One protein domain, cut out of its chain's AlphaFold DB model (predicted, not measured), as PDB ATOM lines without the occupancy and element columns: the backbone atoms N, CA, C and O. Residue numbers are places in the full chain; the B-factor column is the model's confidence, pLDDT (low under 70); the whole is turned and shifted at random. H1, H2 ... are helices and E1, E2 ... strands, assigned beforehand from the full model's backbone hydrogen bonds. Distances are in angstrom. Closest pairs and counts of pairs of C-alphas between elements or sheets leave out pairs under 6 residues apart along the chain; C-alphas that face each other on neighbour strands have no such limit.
ATOM      1  N   ALA A  41      94.640  77.269  55.824       93.62
ATOM      2  CA  ALA A  41      96.089  77.075  55.826       93.62
ATOM      3  C   ALA A  41      96.788  77.941  56.886       93.62
ATOM      4  O   ALA A  41      97.682  77.460  57.580       93.62
ATOM      5  N   LEU A  42      96.353  79.194  57.057       94.38
ATOM      6  CA  LEU A  42      96.870  80.088  58.094       94.38
ATOM      7  C   LEU A  42      96.554  79.568  59.497       94.38
ATOM      8  O   LEU A  42      97.447  79.521  60.339       94.38
ATOM      9  N   LEU A  43      95.316  79.133  59.743       94.81
ATOM     10  CA  LEU A  43      94.926  78.547  61.026       94.81
ATOM     11  C   LEU A  43      95.733  77.284  61.329       94.81
ATOM     12  O   LEU A  43      96.240  77.145  62.437       94.81
ATOM     13  N   LEU A  44      95.913  76.402  60.342       95.00
ATOM     14  CA  LEU A  44      96.748  75.213  60.503       95.00
ATOM     15  C   LEU A  44      98.199  75.587  60.836       95.00
ATOM     16  O   LEU A  44      98.791  74.991  61.734       95.00
ATOM     17  N   GLY A  45      98.753  76.594  60.157       93.88
ATOM     18  CA  GLY A  45     100.090  77.113  60.443       93.88
ATOM     19  C   GLY A  45     100.221  77.634  61.875       93.88
ATOM     20  O   GLY A  45     101.160  77.263  62.575       93.88
ATOM     21  N   ILE A  46      99.256  78.431  62.342       93.12
ATOM     22  CA  ILE A  46      99.223  78.947  63.720       93.12
ATOM     23  C   ILE A  46      99.163  77.796  64.729       93.12
ATOM     24  O   ILE A  46      99.940  77.776  65.681       93.12
ATOM     25  N   VAL A  47      98.282  76.817  64.508       93.00
ATOM     26  CA  VAL A  47      98.157  75.642  65.383       93.00
ATOM     27  C   VAL A  47      99.477  74.880  65.458       93.00
ATOM     28  O   VAL A  47      99.913  74.524  66.549       93.00
ATOM     29  N   LEU A  48     100.155  74.677  64.327       93.12
ATOM     30  CA  LEU A  48     101.434  73.973  64.294       93.12
ATOM     31  C   LEU A  48     102.523  74.725  65.068       93.12
ATOM     32  O   LEU A  48     103.259  74.110  65.838       93.12
ATOM     33  N   VAL A  49     102.592  76.052  64.932       91.19
ATOM     34  CA  VAL A  49     103.515  76.884  65.720       91.19
ATOM     35  C   VAL A  49     103.232  76.748  67.217       91.19
ATOM     36  O   VAL A  49     104.169  76.550  67.990       91.19
ATOM     37  N   ILE A  50     101.963  76.799  67.633       88.25
ATOM     38  CA  ILE A  50     101.573  76.638  69.042       88.25
ATOM     39  C   ILE A  50     102.024  75.276  69.579       88.25
ATOM     40  O   ILE A  50     102.623  75.217  70.651       88.25
ATOM     41  N   VAL A  51     101.792  74.195  68.826       87.38
ATOM     42  CA  VAL A  51     102.192  72.833  69.223       87.38
ATOM     43  C   VAL A  51     103.708  72.732  69.401       87.38
ATOM     44  O   VAL A  51     104.166  72.268  70.443       87.38
ATOM     45  N   VAL A  52     104.491  73.227  68.437       87.69
ATOM     46  CA  VAL A  52     105.962  73.185  68.502       87.69
ATOM     47  C   VAL A  52     106.494  73.992  69.688       87.69
ATOM     48  O   VAL A  52     107.407  73.550  70.388       87.69
ATOM     49  N   VAL A  53     105.931  75.177  69.941       84.44
ATOM     50  CA  VAL A  53     106.327  76.010  71.083       84.44
ATOM     51  C   VAL A  53     105.993  75.313  72.403       84.44
ATOM     52  O   VAL A  53     106.854  75.250  73.282       84.44
ATOM     53  N   ALA A  54     104.794  74.740  72.530       82.56
ATOM     54  CA  ALA A  54     104.367  74.027  73.732       82.56
ATOM     55  C   ALA A  54     105.234  72.786  74.014       82.56
ATOM     56  O   ALA A  54     105.672  72.572  75.147       82.56
ATOM     57  N   GLU A  55     105.550  71.995  72.985       85.25
ATOM     58  CA  GLU A  55     106.415  70.818  73.107       85.25
ATOM     59  C   GLU A  55     107.838  71.203  73.530       85.25
ATOM     60  O   GLU A  55     108.430  70.581  74.421       85.25
ATOM     61  N   ARG A  56     108.380  72.281  72.951       85.00
ATOM     62  CA  ARG A  56     109.704  72.794  73.314       85.00
ATOM     63  C   ARG A  56     109.749  73.256  74.769       85.00
ATOM     64  O   ARG A  56     110.714  72.942  75.465       85.00
ATOM     65  N   GLN A  57     108.729  73.977  75.235       83.31
ATOM     66  CA  GLN A  57     108.656  74.435  76.626       83.31
ATOM     67  C   GLN A  57     108.547  73.263  77.609       83.31
ATOM     68  O   GLN A  57     109.324  73.198  78.562       83.31
ATOM     69  N   SER A  58     107.687  72.283  77.317       81.69
ATOM     70  CA  SER A  58     107.567  71.050  78.108       81.69
ATOM     71  C   SER A  58     108.896  70.282  78.182       81.69
ATOM     72  O   SER A  58     109.338  69.860  79.254       81.69
ATOM     73  N   THR A  59     109.602  70.177  77.051       87.19
ATOM     74  CA  THR A  59     110.914  69.518  76.981       87.19
ATOM     75  C   THR A  59     111.956  70.225  77.847       87.19
ATOM     76  O   THR A  59     112.717  69.559  78.551       87.19
ATOM     77  N   LEU A  60     112.001  71.562  77.825       87.06
ATOM     78  CA  LEU A  60     112.902  72.342  78.678       87.06
ATOM     79  C   LEU A  60     112.587  72.136  80.162       87.06
ATOM     80  O   LEU A  60     113.506  71.857  80.933       87.06
ATOM     81  N   GLY A  61     111.306  72.176  80.541       88.12
ATOM     82  CA  GLY A  61     110.871  71.913  81.914       88.12
ATOM     83  C   GLY A  61     111.289  70.523  82.402       88.12
ATOM     84  O   GLY A  61     111.854  70.394  83.488       88.12
ATOM     85  N   SER A  62     111.111  69.491  81.573       89.75
ATOM     86  CA  SER A  62     111.549  68.124  81.885       89.75
ATOM     87  C   SER A  62     113.069  68.018  82.042       89.75
ATOM     88  O   SER A  62     113.555  67.459  83.025       89.75
ATOM     89  N   ARG A  63     113.846  68.608  81.123       92.31
ATOM     90  CA  ARG A  63     115.317  68.608  81.203       92.31
ATOM     91  C   ARG A  63     115.827  69.330  82.447       92.31
ATOM     92  O   ARG A  63     116.746  68.831  83.090       92.31
ATOM     93  N   CYS A  64     115.213  70.458  82.797       93.25
ATOM     94  CA  CYS A  64     115.538  71.202  84.007       93.25
ATOM     95  C   CYS A  64     115.247  70.375  85.269       93.25
ATOM     96  O   CYS A  64     116.089  70.330  86.167       93.25
ATOM     97  N   ARG A  65     114.118  69.653  85.316       93.94
ATOM     98  CA  ARG A  65     113.791  68.734  86.419       93.94
ATOM     99  C   ARG A  65     114.840  67.638  86.573       93.94
ATOM    100  O   ARG A  65     115.368  67.450  87.661       93.94
ATOM    101  N   VAL A  66     115.181  66.954  85.481       94.62
ATOM    102  CA  VAL A  66     116.161  65.854  85.499       94.62
ATOM    103  C   VAL A  66     117.553  66.352  85.906       94.62
ATOM    104  O   VAL A  66     118.247  65.679  86.667       94.62
ATOM    105  N   ALA A  67     117.957  67.538  85.446       95.44
ATOM    106  CA  ALA A  67     119.200  68.163  85.889       95.44
ATOM    107  C   ALA A  67     119.170  68.492  87.390       95.44
ATOM    108  O   ALA A  67     120.132  68.216  88.103       95.44
ATOM    109  N   LEU A  68     118.047  68.996  87.904       94.94
ATOM    110  CA  LEU A  68     117.894  69.295  89.324       94.94
ATOM    111  C   LEU A  68     117.919  68.030  90.200       94.94
ATOM    112  O   LEU A  68     118.561  68.022  91.248       94.94
ATOM    113  N   GLU A  69     117.305  66.932  89.749       95.06
ATOM    114  CA  GLU A  69     117.412  65.614  90.399       95.06
ATOM    115  C   GLU A  69     118.849  65.075  90.374       95.06
ATOM    116  O   GLU A  69     119.303  64.430  91.321       95.06
ATOM    117  N   HIS A  70     119.592  65.327  89.294       95.12
ATOM    118  CA  HIS A  70     121.008  64.980  89.210       95.12
ATOM    119  C   HIS A  70     121.834  65.735  90.259       95.12
ATOM    120  O   HIS A  70     122.570  65.093  91.012       95.12
ATOM    121  N   TYR A  71     121.643  67.049  90.387       94.62
ATOM    122  CA  TYR A  71     122.302  67.836  91.431       94.62
ATOM    123  C   TYR A  71     121.892  67.407  92.837       94.62
ATOM    124  O   TYR A  71     122.755  67.302  93.700       94.62
ATOM    125  N   GLY A  72     120.618  67.074  93.062       93.69
ATOM    126  CA  GLY A  72     120.162  66.500  94.329       93.69
ATOM    127  C   GLY A  72     120.899  65.204  94.683       93.69
ATOM    128  O   GLY A  72     121.360  65.040  95.809       93.69
ATOM    129  N   ARG A  73     121.101  64.301  93.715       94.12
ATOM    130  CA  ARG A  73     121.864  63.062  93.943       94.12
ATOM    131  C   ARG A  73     123.331  63.322  94.271       94.12
ATOM    132  O   ARG A  73     123.839  62.713  95.208       94.12
ATOM    133  N   ILE A  74     124.001  64.209  93.533       93.69
ATOM    134  CA  ILE A  74     125.397  64.564  93.830       93.69
ATOM    135  C   ILE A  74     125.488  65.241  95.202       93.69
ATOM    136  O   ILE A  74     126.376  64.927  95.990       93.69
ATOM    137  N   ALA A  75     124.543  66.124  95.523       92.62
ATOM    138  CA  ALA A  75     124.493  66.805  96.806       92.62
ATOM    139  C   ALA A  75     124.382  65.818  97.978       92.62
ATOM    140  O   ALA A  75     125.159  65.933  98.921       92.62
ATOM    141  N   ALA A  76     123.507  64.812  97.872       91.50
ATOM    142  CA  ALA A  76     123.394  63.742  98.865       91.50
ATOM    143  C   ALA A  76     124.675  62.892  98.967       91.50
ATOM    144  O   ALA A  76     125.102  62.527 100.059       91.50
ATOM    145  N   GLN A  77     125.335  62.592  97.841       92.50
ATOM    146  CA  GLN A  77     126.615  61.867  97.849       92.50
ATOM    147  C   GLN A  77     127.723  62.653  98.560       92.50
ATOM    148  O   GLN A  77     128.545  62.071  99.265       92.50
ATOM    149  N   LEU A  78     127.733  63.975  98.391       91.00
ATOM    150  CA  LEU A  78     128.681  64.893  99.022       91.00
ATOM    151  C   LEU A  78     128.250  65.354 100.424       91.00
ATOM    152  O   LEU A  78     128.973  66.153 101.031       91.00
ATOM    153  N   ARG A  79     127.095  64.878 100.913       89.81
ATOM    154  CA  ARG A  79     126.453  65.278 102.173       89.81
ATOM    155  C   ARG A  79     126.371  66.792 102.338       89.81
ATOM    156  O   ARG A  79     126.751  67.356 103.363       89.81
ATOM    157  N   LEU A  80     125.931  67.479 101.288       89.00
ATOM    158  CA  LEU A  80     125.838  68.939 101.294       89.00
ATOM    159  C   LEU A  80     124.814  69.462 102.310       89.00
ATOM    160  O   LEU A  80     124.922  70.605 102.742       89.00
ATOM    161  N   GLU A  81     123.868  68.629 102.732       85.75
ATOM    162  CA  GLU A  81     122.930  68.894 103.822       85.75
ATOM    163  C   GLU A  81     123.596  69.041 105.201       85.75
ATOM    164  O   GLU A  81     123.036  69.695 106.078       85.75
ATOM    165  N   GLU A  82     124.792  68.474 105.389       87.56
ATOM    166  CA  GLU A  82     125.593  68.597 106.615       87.56
ATOM    167  C   GLU A  82     126.613  69.749 106.522       87.56
ATOM    168  O   GLU A  82     127.269  70.091 107.506       87.56
ATOM    169  N   ALA A  83     126.783  70.345 105.337       88.12
ATOM    170  CA  ALA A  83     127.790  71.367 105.101       88.12
ATOM    171  C   ALA A  83     127.342  72.745 105.609       88.12
ATOM    172  O   ALA A  83     126.190  73.152 105.453       88.12
ATOM    173  N   GLU A  84     128.290  73.522 106.136       89.75
ATOM    174  CA  GLU A  84     128.039  74.927 106.456       89.75
ATOM    175  C   GLU A  84     127.607  75.721 105.206       89.75
ATOM    176  O   GLU A  84     128.115  75.457 104.108       89.75
ATOM    177  N   PRO A  85     126.753  76.756 105.345       87.81
ATOM    178  CA  PRO A  85     126.218  77.515 104.210       87.81
ATOM    179  C   PRO A  85     127.275  78.062 103.236       87.81
ATOM    180  O   PRO A  85     127.056  78.085 102.023       87.81
ATOM    181  N   ALA A  86     128.437  78.485 103.747       88.56
ATOM    182  CA  ALA A  86     129.542  78.970 102.919       88.56
ATOM    183  C   ALA A  86     130.156  77.848 102.060       88.56
ATOM    184  O   ALA A  86     130.383  78.030 100.861       88.56
ATOM    185  N   THR A  87     130.357  76.670 102.655       91.56
ATOM    186  CA  THR A  87     130.867  75.476 101.971       91.56
ATOM    187  C   THR A  87     129.859  74.950 100.956       91.56
ATOM    188  O   THR A  87     130.242  74.618  99.837       91.56
ATOM    189  N   LEU A  88     128.572  74.925 101.312       91.88
ATOM    190  CA  LEU A  88     127.478  74.563 100.412       91.88
ATOM    191  C   LEU A  88     127.474  75.449  99.161       91.88
ATOM    192  O   LEU A  88     127.431  74.936  98.045       91.88
ATOM    193  N   ARG A  89     127.573  76.775  99.334       90.06
ATOM    194  CA  ARG A  89     127.639  77.728  98.217       90.06
ATOM    195  C   ARG A  89     128.804  77.443  97.288       90.06
ATOM    196  O   ARG A  89     128.606  77.393  96.078       90.06
ATOM    197  N   LEU A  90     129.991  77.256  97.856       91.12
ATOM    198  CA  LEU A  90     131.186  76.981  97.076       91.12
ATOM    199  C   LEU A  90     131.039  75.652  96.324       91.12
ATOM    200  O   LEU A  90     131.148  75.624  95.105       91.12
ATOM    201  N   ARG A  91     130.710  74.560  97.025       92.88
ATOM    202  CA  ARG A  91     130.588  73.226  96.418       92.88
ATOM    203  C   ARG A  91     129.510  73.164  95.344       92.88
ATOM    204  O   ARG A  91     129.747  72.542  94.318       92.88
ATOM    205  N   TRP A  92     128.372  73.830  95.542       93.25
ATOM    206  CA  TRP A  92     127.305  73.846  94.542       93.25
ATOM    207  C   TRP A  92     127.751  74.472  93.219       93.25
ATOM    208  O   TRP A  92     127.467  73.939  92.151       93.25
ATOM    209  N   GLN A  93     128.465  75.599  93.282       91.62
ATOM    210  CA  GLN A  93     128.943  76.302  92.087       91.62
ATOM    211  C   GLN A  93     129.916  75.464  91.252       91.62
ATOM    212  O   GLN A  93     130.007  75.676  90.045       91.62
ATOM    213  N   TYR A  94     130.606  74.514  91.885       91.81
ATOM    214  CA  TYR A  94     131.582  73.629  91.254       91.81
ATOM    215  C   TYR A  94     131.065  72.201  91.032       91.81
ATOM    216  O   TYR A  94     131.869  71.311  90.766       91.81
ATOM    217  N   LEU A  95     129.755  71.952  91.143       92.62
ATOM    218  CA  LEU A  95     129.204  70.655  90.751       92.62
ATOM    219  C   LEU A  95     129.369  70.441  89.247       92.62
ATOM    220  O   LEU A  95     129.184  71.367  88.451       92.62
ATOM    221  N   ASP A  96     129.666  69.199  88.871       91.38
ATOM    222  CA  ASP A  96     129.759  68.817  87.469       91.38
ATOM    223  C   ASP A  96     128.433  69.106  86.750       91.38
ATOM    224  O   ASP A  96     127.366  68.764  87.273       91.38
ATOM    225  N   PRO A  97     128.467  69.725  85.557       90.44
ATOM    226  CA  PRO A  97     127.266  69.999  84.789       90.44
ATOM    227  C   PRO A  97     126.432  68.743  84.551       90.44
ATOM    228  O   PRO A  97     126.938  67.708  84.110       90.44
ATOM    229  N   ALA A  98     125.125  68.858  84.768       92.00
ATOM    230  CA  ALA A  98     124.205  67.775  84.480       92.00
ATOM    231  C   ALA A  98     124.243  67.408  82.978       92.00
ATOM    232  O   ALA A  98     124.328  68.305  82.132       92.00
ATOM    233  N   PRO A  99     124.075  66.122  82.605       87.62
ATOM    234  CA  PRO A  99     124.086  65.684  81.202       87.62
ATOM    235  C   PRO A  99     123.069  66.403  80.302       87.62
ATOM    236  O   PRO A  99     123.196  66.411  79.081       87.62
ATOM    237  N   GLN A 100     122.038  67.002  80.899       88.06
ATOM    238  CA  GLN A 100     120.983  67.747  80.218       88.06
ATOM    239  C   GLN A 100     121.411  69.172  79.816       88.06
ATOM    240  O   GLN A 100     120.634  69.865  79.160       88.06
ATOM    241  N   GLY A 101     122.622  69.606  80.191       86.75
ATOM    242  CA  GLY A 101     123.237  70.871  79.779       86.75
ATOM    243  C   GLY A 101     122.949  72.074  80.685       86.75
ATOM    244  O   GLY A 101     123.457  73.159  80.418       86.75
ATOM    245  N   PHE A 102     122.165  71.911  81.753       90.44
ATOM    246  CA  PHE A 102     121.920  72.980  82.726       90.44
ATOM    247  C   PHE A 102     123.051  73.047  83.741       90.44
ATOM    248  O   PHE A 102     123.335  72.046  84.391       90.44
ATOM    249  N   LEU A 103     123.661  74.221  83.908       93.31
ATOM    250  CA  LEU A 103     124.709  74.473  84.902       93.31
ATOM    251  C   LEU A 103     124.117  74.668  86.310       93.31
ATOM    252  O   LEU A 103     122.980  75.134  86.419       93.31
ATOM    253  N   PRO A 104     124.882  74.430  87.394       92.62
ATOM    254  CA  PRO A 104     124.407  74.660  88.762       92.62
ATOM    255  C   PRO A 104     123.948  76.105  89.011       92.62
ATOM    256  O   PRO A 104     123.012  76.337  89.774       92.62
ATOM    257  N   ALA A 105     124.570  77.073  88.325       92.38
ATOM    258  CA  ALA A 105     124.228  78.496  88.386       92.38
ATOM    259  C   ALA A 105     122.821  78.831  87.851       92.38
ATOM    260  O   ALA A 105     122.312  79.914  88.119       92.38
ATOM    261  N   HIS A 106     122.180  77.915  87.118       93.25
ATOM    262  CA  HIS A 106     120.787  78.064  86.693       93.25
ATOM    263  C   HIS A 106     119.799  77.951  87.866       93.25
ATOM    264  O   HIS A 106     118.641  78.349  87.739       93.25
ATOM    265  N   TYR A 107     120.230  77.441  89.021       93.25
ATOM    266  CA  TYR A 107     119.371  77.209  90.176       93.25
ATOM    267  C   TYR A 107     119.702  78.174  91.312       93.25
ATOM    268  O   TYR A 107     120.852  78.306  91.732       93.25
ATOM    269  N   GLN A 108     118.670  78.818  91.846       92.88
ATOM    270  CA  GLN A 108     118.750  79.612  93.059       92.88
ATOM    271  C   GLN A 108     118.735  78.682  94.274       92.88
ATOM    272  O   GLN A 108     117.766  77.962  94.505       92.88
ATOM    273  N   ILE A 109     119.800  78.708  95.070       91.44
ATOM    274  CA  ILE A 109     119.908  77.891  96.282       91.44
ATOM    275  C   ILE A 109     119.321  78.638  97.476       91.44
ATOM    276  O   ILE A 109     119.656  79.797  97.730       91.44
ATOM    277  N   LEU A 110     118.518  77.938  98.270       91.00
ATOM    278  CA  LEU A 110     117.954  78.421  99.525       91.00
ATOM    279  C   LEU A 110     118.826  77.957 100.695       91.00
ATOM    280  O   LEU A 110     118.467  77.038 101.419       91.00
ATOM    281  N   PHE A 111     120.002  78.566 100.869       87.19
ATOM    282  CA  PHE A 111     121.042  78.094 101.803       87.19
ATOM    283  C   PHE A 111     120.542  77.766 103.217       87.19
ATOM    284  O   PHE A 111     120.904  76.729 103.766       87.19
ATOM    285  N   ASN A 112     119.671  78.606 103.783       84.50
ATOM    286  CA  ASN A 112     119.140  78.425 105.140       84.50
ATOM    287  C   ASN A 112     118.292  77.151 105.288       84.50
ATOM    288  O   ASN A 112     118.153  76.612 106.384       84.50
ATOM    289  N   ASN A 113     117.740  76.652 104.184       88.69
ATOM    290  CA  ASN A 113     116.832  75.516 104.179       88.69
ATOM    291  C   ASN A 113     117.562  74.170 104.118       88.69
ATOM    292  O   ASN A 113     116.976  73.146 104.468       88.69
ATOM    293  N   TRP A 114     118.839  74.159 103.720       88.25
ATOM    294  CA  TRP A 114     119.658  72.945 103.634       88.25
ATOM    295  C   TRP A 114     120.006  72.364 104.998       88.25
ATOM    296  O   TRP A 114     120.034  71.148 105.156       88.25
ATOM    297  N   THR A 115     120.199  73.216 105.999       83.94
ATOM    298  CA  THR A 115     120.523  72.798 107.370       83.94
ATOM    299  C   THR A 115     119.301  72.805 108.289       83.94
ATOM    300  O   THR A 115     119.409  72.454 109.461       83.94
ATOM    301  N   ALA A 116     118.128  73.211 107.791       82.88
ATOM    302  CA  ALA A 116     116.907  73.251 108.588       82.88
ATOM    303  C   ALA A 116     116.513  71.843 109.062       82.88
ATOM    304  O   ALA A 116     116.597  70.883 108.299       82.88
ATOM    305  N   ALA A 117     116.049  71.703 110.304       77.75
ATOM    306  CA  ALA A 117     115.507  70.430 110.767       77.75
ATOM    307  C   ALA A 117     114.205  70.116 110.008       77.75
ATOM    308  O   ALA A 117     113.276  70.935 110.011       77.75
ATOM    309  N   THR A 118     114.157  68.949 109.361       71.56
ATOM    310  CA  THR A 118     112.961  68.413 108.701       71.56
ATOM    311  C   THR A 118     112.134  67.619 109.696       71.56
ATOM    312  O   THR A 118     112.659  66.711 110.338       71.56
ATOM    313  N   GLN A 119     110.840  67.904 109.778       76.31
ATOM    314  CA  GLN A 119     109.882  66.947 110.329       76.31
ATOM    315  C   GLN A 119     109.554  65.913 109.237       76.31
ATOM    316  O   GLN A 119     109.547  66.265 108.059       76.31
ATOM    317  N   ASP A 120     109.286  64.653 109.594       66.25
ATOM    318  CA  ASP A 120     109.215  63.527 108.637       66.25
ATOM    319  C   ASP A 120     108.213  63.711 107.475       66.25
ATOM    320  O   ASP A 120     108.354  63.079 106.428       66.25
ATOM    321  N   ALA A 121     107.224  64.599 107.617       72.88
ATOM    322  CA  ALA A 121     106.237  64.901 106.580       72.88
ATOM    323  C   ALA A 121     106.493  66.212 105.806       72.88
ATOM    324  O   ALA A 121     105.868  66.432 104.767       72.88
ATOM    325  N   GLU A 122     107.391  67.079 106.276       81.62
ATOM    326  CA  GLU A 122     107.589  68.424 105.729       81.62
ATOM    327  C   GLU A 122     108.503  68.391 104.495       81.62
ATOM    328  O   GLU A 122     109.609  67.848 104.533       81.62
ATOM    329  N   ALA A 123     108.042  68.984 103.391       86.44
ATOM    330  CA  ALA A 123     108.842  69.170 102.187       86.44
ATOM    331  C   ALA A 123     109.509  70.551 102.228       86.44
ATOM    332  O   ALA A 123     108.856  71.571 102.009       86.44
ATOM    333  N   ILE A 124     110.813  70.585 102.494       89.12
ATOM    334  CA  ILE A 124     111.585  71.826 102.583       89.12
ATOM    335  C   ILE A 124     112.226  72.131 101.220       89.12
ATOM    336  O   ILE A 124     112.987  71.297 100.722       89.12
ATOM    337  N   PRO A 125     111.977  73.302 100.609       91.88
ATOM    338  CA  PRO A 125     112.596  73.675  99.342       91.88
ATOM    339  C   PRO A 125     114.079  74.012  99.558       91.88
ATOM    340  O   PRO A 125     114.430  74.787 100.445       91.88
ATOM    341  N   LEU A 126     114.954  73.437  98.737       92.88
ATOM    342  CA  LEU A 126     116.412  73.562  98.823       92.88
ATOM    343  C   LEU A 126     117.013  74.376  97.677       92.88
ATOM    344  O   LEU A 126     117.958  75.143  97.877       92.88
ATOM    345  N   ALA A 127     116.497  74.187  96.468       93.69
ATOM    346  CA  ALA A 127     116.944  74.897  95.282       93.69
ATOM    347  C   ALA A 127     115.781  75.068  94.309       93.69
ATOM    348  O   ALA A 127     114.940  74.184  94.179       93.69
ATOM    349  N   VAL A 128     115.744  76.196  93.618       93.88
ATOM    350  CA  VAL A 128     114.653  76.594  92.730       93.88
ATOM    351  C   VAL A 128     115.236  76.912  91.363       93.88
ATOM    352  O   VAL A 128     116.284  77.543  91.258       93.88
ATOM    353  N   CYS A 129     114.566  76.496  90.296       93.31
ATOM    354  CA  CYS A 129     114.903  76.944  88.952       93.31
ATOM    355  C   CYS A 129     114.807  78.477  88.846       93.31
ATOM    356  O   CYS A 129     113.765  79.060  89.157       93.31
ATOM    357  N   SER A 130     115.875  79.142  88.395       89.25
ATOM    358  CA  SER A 130     115.903  80.613  88.320       89.25
ATOM    359  C   SER A 130     114.966  81.165  87.248       89.25
ATOM    360  O   SER A 130     114.529  82.313  87.346       89.25
ATOM    361  N   GLU A 131     114.596  80.342  86.269       86.50
ATOM    362  CA  GLU A 131     113.677  80.700  85.194       86.50
ATOM    363  C   GLU A 131     112.363  79.917  85.315       86.50
ATOM    364  O   GLU A 131     112.387  78.706  85.562       86.50
ATOM    365  N   PRO A 132     111.206  80.570  85.124       86.19
ATOM    366  CA  PRO A 132     109.953  79.854  84.981       86.19
ATOM    367  C   PRO A 132     109.926  79.109  83.646       86.19
ATOM    368  O   PRO A 132     110.439  79.577  82.626       86.19
ATOM    369  N   HIS A 133     109.288  77.947  83.638       87.25
ATOM    370  CA  HIS A 133     109.002  77.201  82.421       87.25
ATOM    371  C   HIS A 133     107.496  77.199  82.150       87.25
ATOM    372  O   HIS A 133     106.676  77.288  83.063       87.25
ATOM    373  N   GLY A 134     107.135  77.109  80.873       79.88
ATOM    374  CA  GLY A 134     105.753  76.907  80.456       79.88
ATOM    375  C   GLY A 134     105.408  75.422  80.404       79.88
ATOM    376  O   GLY A 134     106.208  74.599  79.956       79.88
ATOM    377  N   THR A 135     104.199  75.088  80.830       70.94
ATOM    378  CA  THR A 135     103.526  73.809  80.579       70.94
ATOM    379  C   THR A 135     102.219  74.076  79.837       70.94
ATOM    380  O   THR A 135     101.805  75.222  79.670       70.94
ATOM    381  N   LEU A 136     101.540  73.015  79.394       67.06
ATOM    382  CA  LEU A 136     100.231  73.137  78.742       67.06
ATOM    383  C   LEU A 136      99.169  73.786  79.645       67.06
ATOM    384  O   LEU A 136      98.225  74.381  79.135       67.06
ATOM    385  N   THR A 137      99.307  73.654  80.966       71.50
ATOM    386  CA  THR A 137      98.300  74.065  81.955       71.50
ATOM    387  C   THR A 137      98.679  75.320  82.736       71.50
ATOM    388  O   THR A 137      97.850  75.828  83.482       71.50
ATOM    389  N   GLY A 138      99.898  75.839  82.568       80.94
ATOM    390  CA  GLY A 138     100.361  77.022  83.289       80.94
ATOM    391  C   GLY A 138     101.874  77.208  83.262       80.94
ATOM    392  O   GLY A 138     102.604  76.462  82.608       80.94
ATOM    393  N   THR A 139     102.348  78.213  83.985       86.94
ATOM    394  CA  THR A 139     103.770  78.482  84.224       86.94
ATOM    395  C   THR A 139     104.160  78.085  85.638       86.94
ATOM    396  O   THR A 139     103.357  78.168  86.563       86.94
ATOM    397  N   GLY A 140     105.400  77.649  85.808       89.94
ATOM    398  CA  GLY A 140     105.898  77.156  87.085       89.94
ATOM    399  C   GLY A 140     107.399  76.923  87.056       89.94
ATOM    400  O   GLY A 140     108.083  77.259  86.086       89.94
ATOM    401  N   ARG A 141     107.929  76.360  88.137       91.75
ATOM    402  CA  ARG A 141     109.362  76.121  88.325       91.75
ATOM    403  C   ARG A 141     109.606  74.721  88.846       91.75
ATOM    404  O   ARG A 141     108.827  74.183  89.626       91.75
ATOM    405  N   ASN A 142     110.747  74.159  88.465       93.38
ATOM    406  CA  ASN A 142     111.261  72.975  89.138       93.38
ATOM    407  C   ASN A 142     111.939  73.388  90.443       93.38
ATOM    408  O   ASN A 142     112.763  74.305  90.456       93.38
ATOM    409  N   VAL A 143     111.608  72.692  91.521       94.38
ATOM    410  CA  VAL A 143     112.128  72.943  92.864       94.38
ATOM    411  C   VAL A 143     112.631  71.632  93.443       94.38
ATOM    412  O   VAL A 143     111.930  70.624  93.414       94.38
ATOM    413  N   LEU A 144     113.852  71.642  93.966       95.00
ATOM    414  CA  LEU A 144     114.422  70.543  94.726       95.00
ATOM    415  C   LEU A 144     113.895  70.634  96.150       95.00
ATOM    416  O   LEU A 144     114.149  71.623  96.832       95.00
ATOM    417  N   PHE A 145     113.204  69.600  96.603       93.00
ATOM    418  CA  PHE A 145     112.727  69.471  97.969       93.00
ATOM    419  C   PHE A 145     113.525  68.422  98.725       93.00
ATOM    420  O   PHE A 145     113.958  67.419  98.156       93.00
ATOM    421  N   ARG A 146     113.637  68.629 100.033       90.31
ATOM    422  CA  ARG A 146     114.004  67.600 100.997       90.31
ATOM    423  C   ARG A 146     112.777  67.187 101.791       90.31
ATOM    424  O   ARG A 146     112.125  68.041 102.386       90.31
ATOM    425  N   GLN A 147     112.498  65.891 101.818       88.00
ATOM    426  CA  GLN A 147     111.435  65.292 102.619       88.00
ATOM    427  C   GLN A 147     112.022  64.107 103.394       88.00
ATOM    428  O   GLN A 147     112.352  63.067 102.812       88.00
ATOM    429  N   GLY A 148     112.237  64.296 104.698       84.25
ATOM    430  CA  GLY A 148     113.064  63.395 105.503       84.25
ATOM    431  C   GLY A 148     114.477  63.269 104.912       84.25
ATOM    432  O   GLY A 148     115.156  64.268 104.693       84.25
ATOM    433  N   GLN A 149     114.902  62.041 104.596       81.62
ATOM    434  CA  GLN A 149     116.207  61.762 103.970       81.62
ATOM    435  C   GLN A 149     116.198  61.787 102.432       81.62
ATOM    436  O   GLN A 149     117.222  61.517 101.804       81.62
ATOM    437  N   ARG A 150     115.055  62.055 101.790       86.94
ATOM    438  CA  ARG A 150     114.939  62.015 100.327       86.94
ATOM    439  C   ARG A 150     115.030  63.411  99.727       86.94
ATOM    440  O   ARG A 150     114.376  64.334 100.211       86.94
ATOM    441  N   LEU A 151     115.802  63.529  98.647       90.31
ATOM    442  CA  LEU A 151     115.863  64.709  97.787       90.31
ATOM    443  C   LEU A 151     115.114  64.426  96.483       90.31
ATOM    444  O   LEU A 151     115.410  63.444  95.803       90.31
ATOM    445  N   GLU A 152     114.152  65.275  96.136       92.38
ATOM    446  CA  GLU A 152     113.283  65.085  94.972       92.38
ATOM    447  C   GLU A 152     113.000  66.421  94.286       92.38
ATOM    448  O   GLU A 152     112.693  67.405  94.958       92.38
ATOM    449  N   ALA A 153     113.083  66.470  92.955       93.62
ATOM    450  CA  ALA A 153     112.664  67.650  92.206       93.62
ATOM    451  C   ALA A 153     111.180  67.552  91.836       93.62
ATOM    452  O   ALA A 153     110.742  66.578  91.222       93.62
ATOM    453  N   ARG A 154     110.411  68.587  92.166       92.31
ATOM    454  CA  ARG A 154     108.980  68.680  91.869       92.31
ATOM    455  C   ARG A 154     108.666  69.970  91.133       92.31
ATOM    456  O   ARG A 154     109.375  70.966  91.262       92.31
ATOM    457  N   TRP A 155     107.591  69.931  90.361       90.75
ATOM    458  CA  TRP A 155     107.033  71.114  89.726       90.75
ATOM    459  C   TRP A 155     106.207  71.913  90.737       90.75
ATOM    460  O   TRP A 155     105.403  71.334  91.468       90.75
ATOM    461  N   VAL A 156     106.402  73.229  90.764       90.19
ATOM    462  CA  VAL A 156     105.615  74.175  91.558       90.19
ATOM    463  C   VAL A 156     105.052  75.221  90.607       90.19
ATOM    464  O   VAL A 156     105.818  75.946  89.971       90.19
ATOM    465  N   ASP A 157     103.727  75.283  90.496       88.50
ATOM    466  CA  ASP A 157     103.043  76.296  89.692       88.50
ATOM    467  C   ASP A 157     103.298  77.698  90.260       88.50
ATOM    468  O   ASP A 157     103.311  77.888  91.477       88.50
ATOM    469  N   GLU A 158     103.494  78.689  89.389       80.38
ATOM    470  CA  GLU A 158     103.564  80.092  89.798       80.38
ATOM    471  C   GLU A 158     102.145  80.623  90.049       80.38
ATOM    472  O   GLU A 158     101.291  80.633  89.161       80.38
ATOM    473  N   GLY A 159     101.885  81.074  91.274       72.38
ATOM    474  CA  GLY A 159     100.601  81.632  91.691       72.38
ATOM    475  C   GLY A 159     100.708  82.358  93.036       72.38
ATOM    476  O   GLY A 159     101.743  82.293  93.689       72.38
ATOM    477  N   PRO A 160      99.646  83.025  93.517       56.47
ATOM    478  CA  PRO A 160      99.700  83.830  94.746       56.47
ATOM    479  C   PRO A 160     100.049  83.043  96.031       56.47
ATOM    480  O   PRO A 160     100.288  83.653  97.065       56.47
ATOM    481  N   GLY A 161     100.107  81.705  95.985       56.44
ATOM    482  CA  GLY A 161     100.592  80.847  97.077       56.44
ATOM    483  C   GLY A 161     101.987  80.241  96.862       56.44
ATOM    484  O   GLY A 161     102.504  79.582  97.762       56.44
ATOM    485  N   SER A 162     102.613  80.437  95.697       62.09
ATOM    486  CA  SER A 162     103.903  79.817  95.372       62.09
ATOM    487  C   SER A 162     105.080  80.518  96.040       62.09
ATOM    488  O   SER A 162     106.083  79.872  96.306       62.09
ATOM    489  N   GLU A 163     104.966  81.804  96.382       60.72
ATOM    490  CA  GLU A 163     106.018  82.540  97.103       60.72
ATOM    491  C   GLU A 163     106.326  81.913  98.473       60.72
ATOM    492  O   GLU A 163     107.492  81.756  98.831       60.72
ATOM    493  N   LEU A 164     105.303  81.447  99.196       54.97
ATOM    494  CA  LEU A 164     105.468  80.721 100.462       54.97
ATOM    495  C   LEU A 164     106.162  79.364 100.266       54.97
ATOM    496  O   LEU A 164     106.980  78.966 101.090       54.97
ATOM    497  N   ALA A 165     105.883  78.671  99.160       59.44
ATOM    498  CA  ALA A 165     106.523  77.399  98.825       59.44
ATOM    499  C   ALA A 165     107.954  77.566  98.276       59.44
ATOM    500  O   ALA A 165     108.769  76.657  98.413       59.44
ATOM    501  N   LEU A 166     108.273  78.712  97.664       60.69
ATOM    502  CA  LEU A 166     109.562  79.005  97.023       60.69
ATOM    503  C   LEU A 166     110.554  79.716  97.956       60.69
ATOM    504  O   LEU A 166     111.759  79.626  97.740       60.69
ATOM    505  N   HIS A 167     110.075  80.368  99.016       62.62
ATOM    506  CA  HIS A 167     110.903  81.012 100.045       62.62
ATOM    507  C   HIS A 167     110.864  80.287 101.405       62.62
ATOM    508  O   HIS A 167     111.371  80.807 102.395       62.62
ATOM    509  N   GLY A 168     110.248  79.102 101.450       56.03
ATOM    510  CA  GLY A 168     109.546  78.569 102.619       56.03
ATOM    511  C   GLY A 168     110.268  78.404 103.962       56.03
ATOM    512  O   GLY A 168     111.494  78.389 104.076       56.03
ATOM    513  N   ALA A 169     109.404  78.202 104.967       50.00
ATOM    514  CA  ALA A 169     109.586  77.726 106.345       50.00
ATOM    515  C   ALA A 169     110.434  78.573 107.314       50.00
ATOM    516  O   ALA A 169     110.050  78.722 108.475       50.00
ATOM    517  N   ALA A 170     111.547  79.171 106.883       47.88
ATOM    518  CA  ALA A 170     112.381  79.971 107.790       47.88
ATOM    519  C   ALA A 170     111.689  81.281 108.222       47.88
ATOM    520  O   ALA A 170     111.789  81.681 109.383       47.88
ATOM    521  N   ALA A 171     110.938  81.914 107.314       46.56
ATOM    522  CA  ALA A 171     110.201  83.145 107.604       46.56
ATOM    523  C   ALA A 171     109.055  82.921 108.610       46.56
ATOM    524  O   ALA A 171     108.891  83.711 109.537       46.56
ATOM    525  N   GLU A 172     108.310  81.815 108.492       44.03
ATOM    526  CA  GLU A 172     107.241  81.478 109.445       44.03
ATOM    527  C   GLU A 172     107.787  81.057 110.813       44.03
ATOM    528  O   GLU A 172     107.225  81.452 111.832       44.03
ATOM    529  N   ARG A 173     108.913  80.328 110.877       49.59
ATOM    530  CA  ARG A 173     109.536  79.962 112.164       49.59
ATOM    531  C   ARG A 173     110.101  81.175 112.906       49.59
ATOM    532  O   ARG A 173     109.991  81.218 114.124       49.59
ATOM    533  N   SER A 174     110.637  82.175 112.200       44.00
ATOM    534  CA  SER A 174     111.074  83.432 112.828       44.00
ATOM    535  C   SER A 174     109.895  84.265 113.346       44.00
ATOM    536  O   SER A 174     110.018  84.901 114.382       44.00
ATOM    537  N   LEU A 175     108.743  84.235 112.664       45.75
ATOM    538  CA  LEU A 175     107.525  84.936 113.095       45.75
ATOM    539  C   LEU A 175     106.790  84.236 114.250       45.75
ATOM    540  O   LEU A 175     106.086  84.894 115.014       45.75
ATOM    541  N   LEU A 176     106.926  82.912 114.369       47.34
ATOM    542  CA  LEU A 176     106.332  82.119 115.450       47.34
ATOM    543  C   LEU A 176     107.228  82.013 116.692       47.34
ATOM    544  O   LEU A 176     106.697  81.790 117.771       47.34
ATOM    545  N   ALA A 177     108.549  82.176 116.564       48.97
ATOM    546  CA  ALA A 177     109.477  82.181 117.702       48.97
ATOM    547  C   ALA A 177     109.523  83.524 118.463       48.97
ATOM    548  O   ALA A 177     110.008  83.557 119.589       48.97
ATOM    549  N   ASP A 178     109.004  84.602 117.863       47.19
ATOM    550  CA  ASP A 178     108.873  85.943 118.464       47.19
ATOM    551  C   ASP A 178     107.488  86.187 119.117       47.19
ATOM    552  O   ASP A 178     107.121  87.327 119.417       47.19
ATOM    553  N   ARG A 179     106.695  85.129 119.338       43.69
ATOM    554  CA  ARG A 179     105.432  85.151 120.099       43.69
ATOM    555  C   ARG A 179     105.520  84.255 121.325       43.69
ATOM    556  O   ARG A 179     104.914  84.644 122.347       43.69
TER     557      ARG A 179
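This is residues 41 to 179 of the 179 residues of an uncharacterized protein of Phycisphaerae bacterium (UniProt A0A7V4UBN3). One very long helix, H1, runs along one face of a small, strongly twisted sheet of four strands, and its residues 41 to 50 stick out beyond the body. Short helices H2 and H3 pack together beside the sheet, and residues 173 to 179, mostly of H5, stick out as a tail. The printed part has 139 residues, with helices and strands in the order H1 H2 E1 H3 E2 E3 E4 H4 H5; the sheet, E1 E2 E3 E4, is antiparallel and the class is mixed. The whole is only just compact, close to loose, with a radius of gyration of the C-alphas of 17.3 A and spans of 63 by 39 by 23 A.

H1, residues 41 to 77, is on the sheet of E1, 107 to 109, E2, 123 to 129, E3, 139 to 147, and E4, 150 to 157, making two layers, a helix on one face of a sheet. Its height over the sheet is 10.1 A, and it runs along the strands, at 19 degrees to E3 on the local plane; its closest C-alphas to E4 are Glu 69 and Ala 153, 5.5 A. H2, residues 85 to 93, touches H3, residues 111 to 114, with the closest C-alphas, Pro 85 and Phe 111, 5.7 A apart. N 108 and O 128 of E1 and E2 are within hydrogen-bond range at 2.8 A. E2, E3 and E4 form a meander, each strand the antiparallel neighbour of the one before, with hairpins E2 and E3, N 124 to O 146 at 2.9 A, and E3 and E4, N 143 to O 154 at 2.8 A. H4, residues 162 to 166, only grazes the sheet; H5, residues 170 to 177, is not on it. In H1, H2, H4 and H5 every O i to N i+4 pair is within hydrogen-bond range; H3 is too short for one.

H1 begins at C-alpha 41, (96.089, 77.075, 55.826), and is 54.1 A long. E3 is 23.9 A, E4 21.4 A and E2 16.5 A. H5 ends at C-alpha 177, (109.477, 82.181, 117.702).

The C-alphas of Ala 41 and Arg 179, the two farthest apart, are 65.4 A apart. The printed part has no cut, and the link from H2 to E1 is long. Residues 120, 136 and 160 to 179 have pLDDT under 70.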